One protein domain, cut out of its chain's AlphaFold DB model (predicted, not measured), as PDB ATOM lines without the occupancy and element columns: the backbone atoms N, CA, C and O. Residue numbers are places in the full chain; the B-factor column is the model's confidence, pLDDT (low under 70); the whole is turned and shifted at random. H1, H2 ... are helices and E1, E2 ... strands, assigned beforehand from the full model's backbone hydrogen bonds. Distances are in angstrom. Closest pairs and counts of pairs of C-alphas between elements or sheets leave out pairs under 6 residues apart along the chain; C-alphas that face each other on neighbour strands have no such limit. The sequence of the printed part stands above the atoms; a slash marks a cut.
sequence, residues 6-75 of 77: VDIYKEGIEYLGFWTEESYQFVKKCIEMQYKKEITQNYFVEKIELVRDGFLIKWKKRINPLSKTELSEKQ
ATOM      1  N   VAL A   6     -39.799   0.349 -47.486       60.09
ATOM      2  CA  VAL A   6     -38.606   1.158 -47.749       60.09
ATOM      3  C   VAL A   6     -38.675   1.857 -49.111       60.09
ATOM      4  O   VAL A   6     -38.197   2.982 -49.234       60.09
ATOM      5  N   ASP A   7     -39.291   1.239 -50.118       60.56
ATOM      6  CA  ASP A   7     -39.396   1.805 -51.466       60.56
ATOM      7  C   ASP A   7     -40.478   2.889 -51.530       60.56
ATOM      8  O   ASP A   7     -40.248   3.958 -52.093       60.56
ATOM      9  N   ILE A   8     -41.615   2.672 -50.856       60.47
ATOM     10  CA  ILE A   8     -42.661   3.696 -50.679       60.47
ATOM     11  C   ILE A   8     -42.108   4.893 -49.885       60.47
ATOM     12  O   ILE A   8     -42.387   6.048 -50.206       60.47
ATOM     13  N   TYR A   9     -41.285   4.623 -48.870       57.34
ATOM     14  CA  TYR A   9     -40.630   5.638 -48.047       57.34
ATOM     15  C   TYR A   9     -39.617   6.474 -48.845       57.34
ATOM     16  O   TYR A   9     -39.611   7.699 -48.738       57.34
ATOM     17  N   LYS A  10     -38.779   5.834 -49.673       60.19
ATOM     18  CA  LYS A  10     -37.767   6.522 -50.494       60.19
ATOM     19  C   LYS A  10     -38.384   7.426 -51.558       60.19
ATOM     20  O   LYS A  10     -37.889   8.529 -51.756       60.19
ATOM     21  N   GLU A  11     -39.464   6.990 -52.206       56.59
ATOM     22  CA  GLU A  11     -40.129   7.776 -53.255       56.59
ATOM     23  C   GLU A  11     -40.858   9.020 -52.696       56.59
ATOM     24  O   GLU A  11     -41.023  10.002 -53.416       56.59
ATOM     25  N   GLY A  12     -41.276   9.018 -51.421       52.09
ATOM     26  CA  GLY A  12     -42.074  10.103 -50.828       52.09
ATOM     27  C   GLY A  12     -41.304  11.178 -50.048       52.09
ATOM     28  O   GLY A  12     -41.854  12.250 -49.799       52.09
ATOM     29  N   ILE A  13     -40.060  10.914 -49.629       50.34
ATOM     30  CA  ILE A  13     -39.372  11.712 -48.587       50.34
ATOM     31  C   ILE A  13     -38.217  12.570 -49.088       50.34
ATOM     32  O   ILE A  13     -37.705  13.390 -48.325       50.34
ATOM     33  N   GLU A  14     -37.863  12.502 -50.370       44.53
ATOM     34  CA  GLU A  14     -36.789  13.344 -50.908       44.53
ATOM     35  C   GLU A  14     -37.027  14.859 -50.749       44.53
ATOM     36  O   GLU A  14     -36.093  15.627 -50.960       44.53
ATOM     37  N   TYR A  15     -38.212  15.314 -50.309       45.09
ATOM     38  CA  TYR A  15     -38.483  16.744 -50.186       45.09
ATOM     39  C   TYR A  15     -38.535  17.373 -48.794       45.09
ATOM     40  O   TYR A  15     -38.096  18.515 -48.683       45.09
ATOM     41  N   LEU A  16     -39.028  16.750 -47.722       44.84
ATOM     42  CA  LEU A  16     -39.234  17.510 -46.478       44.84
ATOM     43  C   LEU A  16     -39.175  16.606 -45.249       44.84
ATOM     44  O   LEU A  16     -40.016  15.733 -45.074       44.84
ATOM     45  N   GLY A  17     -38.233  16.877 -44.343       51.84
ATOM     46  CA  GLY A  17     -38.136  16.283 -43.003       51.84
ATOM     47  C   GLY A  17     -39.306  16.615 -42.061       51.84
ATOM     48  O   GLY A  17     -39.093  16.805 -40.868       51.84
ATOM     49  N   PHE A  18     -40.530  16.704 -42.579       53.84
ATOM     50  CA  PHE A  18     -41.754  16.988 -41.848       53.84
ATOM     51  C   PHE A  18     -42.793  15.919 -42.161       53.84
ATOM     52  O   PHE A  18     -43.404  15.898 -43.226       53.84
ATOM     53  N   TRP A  19     -43.020  15.053 -41.182       65.75
ATOM     54  CA  TRP A  19     -44.230  14.255 -41.132       65.75
ATOM     55  C   TRP A  19     -45.370  15.213 -40.794       65.75
ATOM     56  O   TRP A  19     -45.340  15.865 -39.749       65.75
ATOM     57  N   THR A  20     -46.367  15.327 -41.665       78.06
ATOM     58  CA  THR A  20     -47.654  15.884 -41.229       78.06
ATOM     59  C   THR A  20     -48.247  14.945 -40.178       78.06
ATOM     60  O   THR A  20     -48.006  13.739 -40.231       78.06
ATOM     61  N   GLU A  21     -49.036  15.459 -39.232       80.19
ATOM     62  CA  GLU A  21     -49.692  14.595 -38.234       80.19
ATOM     63  C   GLU A  21     -50.490  13.476 -38.927       80.19
ATOM     64  O   GLU A  21     -50.411  12.314 -38.544       80.19
ATOM     65  N   GLU A  22     -51.167  13.801 -40.027       80.06
ATOM     66  CA  GLU A  22     -51.933  12.855 -40.841       80.06
ATOM     67  C   GLU A  22     -51.057  11.743 -41.438       80.06
ATOM     68  O   GLU A  22     -51.369  10.562 -41.278       80.06
ATOM     69  N   SER A  23     -49.930  12.091 -42.073       80.44
ATOM     70  CA  SER A  23     -48.996  11.097 -42.631       80.44
ATOM     71  C   SER A  23     -48.321  10.267 -41.537       80.44
ATOM     72  O   SER A  23     -48.115   9.066 -41.709       80.44
ATOM     73  N   TYR A  24     -48.050  10.861 -40.373       83.69
ATOM     74  CA  TYR A  24     -47.516  10.151 -39.213       83.69
ATOM     75  C   TYR A  24     -48.496   9.109 -38.671       83.69
ATOM     76  O   TYR A  24     -48.115   7.959 -38.441       83.69
ATOM     77  N   GLN A  25     -49.769   9.476 -38.508       84.50
ATOM     78  CA  GLN A  25     -50.818   8.551 -38.075       84.50
ATOM     79  C   GLN A  25     -51.078   7.458 -39.115       84.50
ATOM     80  O   GLN A  25     -51.240   6.290 -38.753       84.50
ATOM     81  N   PHE A  26     -51.052   7.811 -40.403       83.44
ATOM     82  CA  PHE A  26     -51.178   6.849 -41.491       83.44
ATOM     83  C   PHE A  26     -50.069   5.792 -41.433       83.44
ATOM     84  O   PHE A  26     -50.353   4.596 -41.387       83.44
ATOM     85  N   VAL A  27     -48.809   6.209 -41.326       83.94
ATOM     86  CA  VAL A  27     -47.681   5.270 -41.273       83.94
ATOM     87  C   VAL A  27     -47.693   4.422 -40.007       83.94
ATOM     88  O   VAL A  27     -47.414   3.227 -40.084       83.94
ATOM     89  N   LYS A  28     -48.059   4.984 -38.847       88.31
ATOM     90  CA  LYS A  28     -48.277   4.183 -37.632       88.31
ATOM     91  C   LYS A  28     -49.265   3.052 -37.891       88.31
ATOM     92  O   LYS A  28     -48.979   1.910 -37.542       88.31
ATOM     93  N   LYS A  29     -50.390   3.357 -38.542       86.50
ATOM     94  CA  LYS A  29     -51.401   2.360 -38.895       86.50
ATOM     95  C   LYS A  29     -50.840   1.309 -39.857       86.50
ATOM     96  O   LYS A  29     -51.003   0.123 -39.587       86.50
ATOM     97  N   CYS A  30     -50.131   1.715 -40.913       86.19
ATOM     98  CA  CYS A  30     -49.501   0.784 -41.857       86.19
ATOM     99  C   CYS A  30     -48.525  -0.173 -41.160       86.19
ATOM    100  O   CYS A  30     -48.598  -1.380 -41.375       86.19
ATOM    101  N   ILE A  31     -47.664   0.346 -40.279       88.19
ATOM    102  CA  ILE A  31     -46.751  -0.473 -39.471       88.19
ATOM    103  C   ILE A  31     -47.554  -1.471 -38.642       88.19
ATOM    104  O   ILE A  31     -47.268  -2.660 -38.665       88.19
ATOM    105  N   GLU A  32     -48.588  -1.020 -37.931       90.12
ATOM    106  CA  GLU A  32     -49.403  -1.892 -37.082       90.12
ATOM    107  C   GLU A  32     -50.126  -3.008 -37.844       90.12
ATOM    108  O   GLU A  32     -50.380  -4.066 -37.267       90.12
ATOM    109  N   MET A  33     -50.468  -2.781 -39.112       86.31
ATOM    110  CA  MET A  33     -51.144  -3.758 -39.967       86.31
ATOM    111  C   MET A  33     -50.223  -4.884 -40.446       86.31
ATOM    112  O   MET A  33     -50.713  -5.969 -40.748       86.31
ATOM    113  N   GLN A  34     -48.904  -4.670 -40.458       88.50
ATOM    114  CA  GLN A  34     -47.926  -5.700 -40.831       88.50
ATOM    115  C   GLN A  34     -47.699  -6.753 -39.734       88.50
ATOM    116  O   GLN A  34     -47.068  -7.783 -39.976       88.50
ATOM    117  N   TYR A  35     -48.207  -6.524 -38.519       88.56
ATOM    118  CA  TYR A  35     -48.046  -7.443 -37.395       88.56
ATOM    119  C   TYR A  35     -49.276  -8.331 -37.188       88.56
ATOM    120  O   TYR A  35     -50.382  -8.063 -37.658       88.56
ATOM    121  N   LYS A  36     -49.080  -9.420 -36.431       89.81
ATOM    122  CA  LYS A  36     -50.165 -10.330 -36.049       89.81
ATOM    123  C   LYS A  36     -51.291  -9.563 -35.356       89.81
ATOM    124  O   LYS A  36     -51.038  -8.719 -34.499       89.81
ATOM    125  N   LYS A  37     -52.530  -9.971 -35.638       89.44
ATOM    126  CA  LYS A  37     -53.768  -9.441 -35.041       89.44
ATOM    127  C   LYS A  37     -53.689  -9.298 -33.517       89.44
ATOM    128  O   LYS A  37     -54.108  -8.284 -32.978       89.44
ATOM    129  N   GLU A  38     -53.090 -10.271 -32.838       90.69
ATOM    130  CA  GLU A  38     -52.878 -10.278 -31.382       90.69
ATOM    131  C   GLU A  38     -52.025  -9.096 -30.892       90.69
ATOM    132  O   GLU A  38     -52.294  -8.534 -29.828       90.69
ATOM    133  N   ILE A  39     -51.012  -8.692 -31.665       91.31
ATOM    134  CA  ILE A  39     -50.166  -7.536 -31.349       91.31
ATOM    135  C   ILE A  39     -50.975  -6.258 -31.534       91.31
ATOM    136  O   ILE A  39     -51.076  -5.469 -30.602       91.31
ATOM    137  N   THR A  40     -51.627  -6.086 -32.682       90.88
ATOM    138  CA  THR A  40     -52.450  -4.901 -32.986       90.88
ATOM    139  C   THR A  40     -53.632  -4.748 -32.019       90.88
ATOM    140  O   THR A  40     -54.035  -3.630 -31.686       90.88
ATOM    141  N   GLN A  41     -54.160  -5.871 -31.523       94.38
ATOM    142  CA  GLN A  41     -55.224  -5.913 -30.529       94.38
ATOM    143  C   GLN A  41     -54.767  -5.376 -29.170       94.38
ATOM    144  O   GLN A  41     -55.508  -4.642 -28.522       94.38
ATOM    145  N   ASN A  42     -53.564  -5.739 -28.727       95.62
ATOM    146  CA  ASN A  42     -53.084  -5.441 -27.376       95.62
ATOM    147  C   ASN A  42     -52.155  -4.223 -27.310       95.62
ATOM    148  O   ASN A  42     -51.955  -3.662 -26.233       95.62
ATOM    149  N   TYR A  43     -51.593  -3.803 -28.439       95.44
ATOM    150  CA  TYR A  43     -50.572  -2.770 -28.527       95.44
ATOM    151  C   TYR A  43     -50.875  -1.773 -29.646       95.44
ATOM    152  O   TYR A  43     -51.705  -2.000 -30.531       95.44
ATOM    153  N   PHE A  44     -50.210  -0.628 -29.573       94.00
ATOM    154  CA  PHE A  44     -50.216   0.386 -30.614       94.00
ATOM    155  C   PHE A  44     -48.851   1.056 -30.730       94.00
ATOM    156  O   PHE A  44     -48.082   1.076 -29.763       94.00
ATOM    157  N   VAL A  45     -48.552   1.611 -31.897       94.06
ATOM    158  CA  VAL A  45     -47.342   2.394 -32.131       94.06
ATOM    159  C   VAL A  45     -47.533   3.775 -31.509       94.06
ATOM    160  O   VAL A  45     -48.302   4.609 -31.985       94.06
ATOM    161  N   GLU A  46     -46.812   4.034 -30.422       93.94
ATOM    162  CA  GLU A  46     -46.815   5.332 -29.747       93.94
ATOM    163  C   GLU A  46     -45.961   6.338 -30.521       93.94
ATOM    164  O   GLU A  46     -46.381   7.478 -30.735       93.94
ATOM    165  N   LYS A  47     -44.775   5.910 -30.968       90.56
ATOM    166  CA  LYS A  47     -43.792   6.786 -31.605       90.56
ATOM    167  C   LYS A  47     -42.929   6.030 -32.610       90.56
ATOM    168  O   LYS A  47     -42.585   4.874 -32.399       90.56
ATOM    169  N   ILE A  48     -42.562   6.729 -33.670       88.69
ATOM    170  CA  ILE A  48     -41.559   6.364 -34.665       88.69
ATOM    171  C   ILE A  48     -40.473   7.436 -34.592       88.69
ATOM    172  O   ILE A  48     -40.781   8.628 -34.686       88.69
ATOM    173  N   GLU A  49     -39.230   7.020 -34.385       85.19
ATOM    174  CA  GLU A  49     -38.052   7.884 -34.355       85.19
ATOM    175  C   GLU A  49     -37.105   7.478 -35.480       85.19
ATOM    176  O   GLU A  49     -36.770   6.303 -35.621       85.19
ATOM    177  N   LEU A  50     -36.671   8.451 -36.280       79.94
ATOM    178  CA  LEU A  50     -35.618   8.237 -37.264       79.94
ATOM    179  C   LEU A  50     -34.268   8.214 -36.538       79.94
ATOM    180  O   LEU A  50     -33.918   9.161 -35.832       79.94
ATOM    181  N   VAL A  51     -33.511   7.140 -36.723       83.00
ATOM    182  CA  VAL A  51     -32.129   6.997 -36.253       83.00
ATOM    183  C   VAL A  51     -31.204   6.867 -37.462       83.00
ATOM    184  O   VAL A  51     -31.672   6.650 -38.576       83.00
ATOM    185  N   ARG A  52     -29.886   7.017 -37.265       78.88
ATOM    186  CA  ARG A  52     -28.909   7.028 -38.377       78.88
ATOM    187  C   ARG A  52     -29.066   5.850 -39.346       78.88
ATOM    188  O   ARG A  52     -28.946   6.061 -40.544       78.88
ATOM    189  N   ASP A  53     -29.400   4.671 -38.823       82.94
ATOM    190  CA  ASP A  53     -29.464   3.425 -39.592       82.94
ATOM    191  C   ASP A  53     -30.887   2.835 -39.684       82.94
ATOM    192  O   ASP A  53     -31.052   1.626 -39.836       82.94
ATOM    193  N   GLY A  54     -31.938   3.660 -39.573       81.56
ATOM    194  CA  GLY A  54     -33.321   3.208 -39.776       81.56
ATOM    195  C   GLY A  54     -34.337   3.854 -38.840       81.56
ATOM    196  O   GLY A  54     -34.269   5.047 -38.548       81.56
ATOM    197  N   PHE A  55     -35.297   3.059 -38.362       83.12
ATOM    198  CA  PHE A  55     -36.382   3.528 -37.498       83.12
ATOM    199  C   PHE A  55     -36.401   2.783 -36.174       83.12
ATOM    200  O   PHE A  55     -36.334   1.555 -36.134       83.12
ATOM    201  N   LEU A  56     -36.584   3.532 -35.093       88.94
ATOM    202  CA  LEU A  56     -36.956   2.989 -33.800       88.94
ATOM    203  C   LEU A  56     -38.463   3.166 -33.606       88.94
ATOM    204  O   LEU A  56     -38.984   4.281 -33.644       88.94
ATOM    205  N   ILE A  57     -39.170   2.057 -33.393       91.50
ATOM    206  CA  ILE A  57     -40.626   2.048 -33.232       91.50
ATOM    207  C   ILE A  57     -40.951   1.713 -31.780       91.50
ATOM    208  O   ILE A  57     -40.711   0.602 -31.303       91.50
ATOM    209  N   LYS A  58     -41.526   2.679 -31.070       94.50
ATOM    210  CA  LYS A  58     -41.984   2.510 -29.697       94.50
ATOM    211  C   LYS A  58     -43.422   2.012 -29.686       94.50
ATOM    212  O   LYS A  58     -44.342   2.722 -30.093       94.50
ATOM    213  N   TRP A  59     -43.609   0.815 -29.146       95.56
ATOM    214  CA  TRP A  59     -44.918   0.219 -28.913       95.56
ATOM    215  C   TRP A  59     -45.395   0.474 -27.490       95.56
ATOM    216  O   TRP A  59     -44.615   0.442 -26.536       95.56
ATOM    217  N   LYS A  60     -46.698   0.680 -27.338       96.31
ATOM    218  CA  LYS A  60     -47.354   0.849 -26.047       96.31
ATOM    219  C   LYS A  60     -48.532  -0.095 -25.928       96.31
ATOM    220  O   LYS A  60     -49.297  -0.280 -26.870       96.31
ATOM    221  N   LYS A  61     -48.669  -0.705 -24.752       96.69
ATOM    222  CA  LYS A  61     -49.810  -1.563 -24.443       96.69
ATOM    223  C   LYS A  61     -51.070  -0.703 -24.341       96.69
ATOM    224  O   LYS A  61     -51.052   0.350 -23.702       96.69
ATOM    225  N   ARG A  62     -52.156  -1.146 -24.966       93.88
ATOM    226  CA  ARG A  62     -53.468  -0.515 -24.819       93.88
ATOM    227  C   ARG A  62     -53.985  -0.768 -23.405       93.88
ATOM    228  O   ARG A  62     -53.813  -1.858 -22.866       93.88
ATOM    229  N   ILE A  63     -54.628   0.240 -22.820       95.88
ATOM    230  CA  ILE A  63     -55.340   0.082 -21.542       95.88
ATOM    231  C   ILE A  63     -56.531  -0.857 -21.755       95.88
ATOM    232  O   ILE A  63     -56.705  -1.811 -21.006       95.88
ATOM    233  N   ASN A  64     -57.269  -0.627 -22.844       94.75
ATOM    234  CA  ASN A  64     -58.357  -1.476 -23.305       94.75
ATOM    235  C   ASN A  64     -57.951  -2.098 -24.649       94.75
ATOM    236  O   ASN A  64     -57.781  -1.357 -25.624       94.75
ATOM    237  N   PRO A  65     -57.725  -3.422 -24.712       94.50
ATOM    238  CA  PRO A  65     -57.476  -4.111 -25.972       94.50
ATOM    239  C   PRO A  65     -58.632  -3.914 -26.954       94.50
ATOM    240  O   PRO A  65     -59.781  -3.786 -26.537       94.50
ATOM    241  N   LEU A  66     -58.327  -3.930 -28.252       92.44
ATOM    242  CA  LEU A  66     -59.359  -3.822 -29.282       92.44
ATOM    243  C   LEU A  66     -60.295  -5.039 -29.241       92.44
ATOM    244  O   LEU A  66     -59.874  -6.187 -29.049       92.44
ATOM    245  N   SER A  67     -61.577  -4.788 -29.459       93.94
ATOM    246  CA  SER A  67     -62.564  -5.811 -29.778       93.94
ATOM    247  C   SER A  67     -62.324  -6.386 -31.179       93.94
ATOM    248  O   SER A  67     -61.567  -5.844 -31.987       93.94
ATOM    249  N   LYS A  68     -62.986  -7.506 -31.496       89.94
ATOM    250  CA  LYS A  68     -62.891  -8.122 -32.830       89.94
ATOM    251  C   LYS A  68     -63.370  -7.180 -33.941       89.94
ATOM    252  O   LYS A  68     -62.781  -7.191 -35.016       89.94
ATOM    253  N   THR A  69     -64.399  -6.377 -33.667       90.00
ATOM    254  CA  THR A  69     -64.956  -5.407 -34.619       90.00
ATOM    255  C   THR A  69     -63.960  -4.287 -34.902       90.00
ATOM    256  O   THR A  69     -63.579  -4.094 -36.052       90.00
ATOM    257  N   GLU A  70     -63.434  -3.646 -33.854       88.19
ATOM    258  CA  GLU A  70     -62.438  -2.569 -33.987       88.19
ATOM    259  C   GLU A  70     -61.149  -3.057 -34.664       88.19
ATOM    260  O   GLU A  70     -60.483  -2.318 -35.385       88.19
ATOM    261  N   LEU A  71     -60.776  -4.319 -34.433       87.38
ATOM    262  CA  LEU A  71     -59.611  -4.920 -35.068       87.38
ATOM    263  C   LEU A  71     -59.816  -5.144 -36.573       87.38
ATOM    264  O   LEU A  71     -58.857  -4.983 -37.323       87.38
ATOM    265  N   SER A  72     -61.034  -5.491 -37.006       85.50
ATOM    266  CA  SER A  72     -61.371  -5.640 -38.431       85.50
ATOM    267  C   SER A  72     -61.343  -4.292 -39.141       85.50
ATOM    268  O   SER A  72     -60.597  -4.122 -40.097       85.50
ATOM    269  N   GLU A  73     -62.034  -3.286 -38.594       85.38
ATOM    270  CA  GLU A  73     -62.085  -1.926 -39.160       85.38
ATOM    271  C   GLU A  73     -60.691  -1.318 -39.361       85.38
ATOM    272  O   GLU A  73     -60.429  -0.545 -40.284       85.38
ATOM    273  N   LYS A  74     -59.754  -1.684 -38.485       77.81
ATOM    274  CA  LYS A  74     -58.377  -1.207 -38.542       77.81
ATOM    275  C   LYS A  74     -57.528  -1.908 -39.604       77.81
ATOM    276  O   LYS A  74     -56.497  -1.348 -39.963       77.81
ATOM    277  N   GLN A  75     -57.936  -3.086 -40.070       70.94
ATOM    278  CA  GLN A  75     -57.224  -3.903 -41.057       70.94
ATOM    279  C   GLN A  75     -57.855  -3.889 -42.457       70.94
ATOM    280  O   GLN A  75     -57.157  -4.224 -43.407       70.94
TER     281      GLN A  75
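AT A GLANCE: This is residues 6 to 75 of the 77 residues of an uncharacterized protein of Firmicutes bacterium ADurb.Bin419 (UniProt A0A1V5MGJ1). A long two-stranded hairpin, E1 and E2, makes a narrow ribbon, and H2 packs on one side of it, crossing mainly E1. H3 and H4 gather at the end of the ribbon where E1 begins and E2 ends, while H1 lies toward the turn end, apart from the other named elements, and residues 10 to 18 stick out. The printed part has 70 residues, with four named helices and two named strands in the order H1, H2, H3, E1, E2, H4; the sheet, E1 - E2, is antiparallel, and the class is mixed, helices and strands. The whole is only just loose, close to compact, with a radius of gyration of the C-alphas of 13.4 A, and it is elongated, spanning 39 by 21 by 20 A.

IN THESE COORDINATES: E1 is residues 43 to 51, 22.3 A from C-alpha 43 at (-50.572, -2.770, -28.527) to C-alpha 51, and it bends by 52 degrees at residue 46. E2 is residues 54 to 61, 23.0 A long. H2, the longest helix, is residues 21 to 33 and measures 18.5 A. H3 is residues 37 to 42. H1 is residues 6 to 13, beginning at C-alpha 6 (-38.606, 1.158, -47.749), and H4 is residues 68 to 75, ending at C-alpha 75 (-57.224, -3.903, -41.057).

HOW THE PARTS SIT: E1 and E2 form a hairpin, antiparallel at 157 degrees between their directions. N 46 and O 58 are within hydrogen-bond range at 2.8 A, and so are N 54 and O 51 at 3.2 A. The closest C-alphas of H2 and E1 are those of Lys 28 and Val 45, 5.9 A apart, whereas H2 and E2 are apart. H2 and H3 are close but not clearly touching, with Glu 32 and Thr 40 as the closest C-alphas at 5.9 A. H4 only just touches H2, with 3 pairs of C-alphas within 8 A, made by residues 29 to 33 of H2 alone; the closest are those of Met 33 and Gln 75, 6.2 A apart, at a steep tilt of 65 degrees. H4 also only just touches H3, with 3 such pairs, the closest C-alphas being those of Gln 41 and Leu 71 at 6.4 A. H1 is apart from each of the other named elements. In H1, H2, H3 and H4 every O i to N i+4 pair is within hydrogen-bond range.

THE WHOLE: The C-alphas of Tyr 15 and Lys 68 are the two farthest apart, 38.9 A. The printed part has no cut and no long link. Residues 10 to 18, of which 10 to 13 belong to H1, stand free; the body without them spans 36 by 21 by 20 A. The mean pLDDT of the printed part is 81.4, and residues 6 to 19 are under 70.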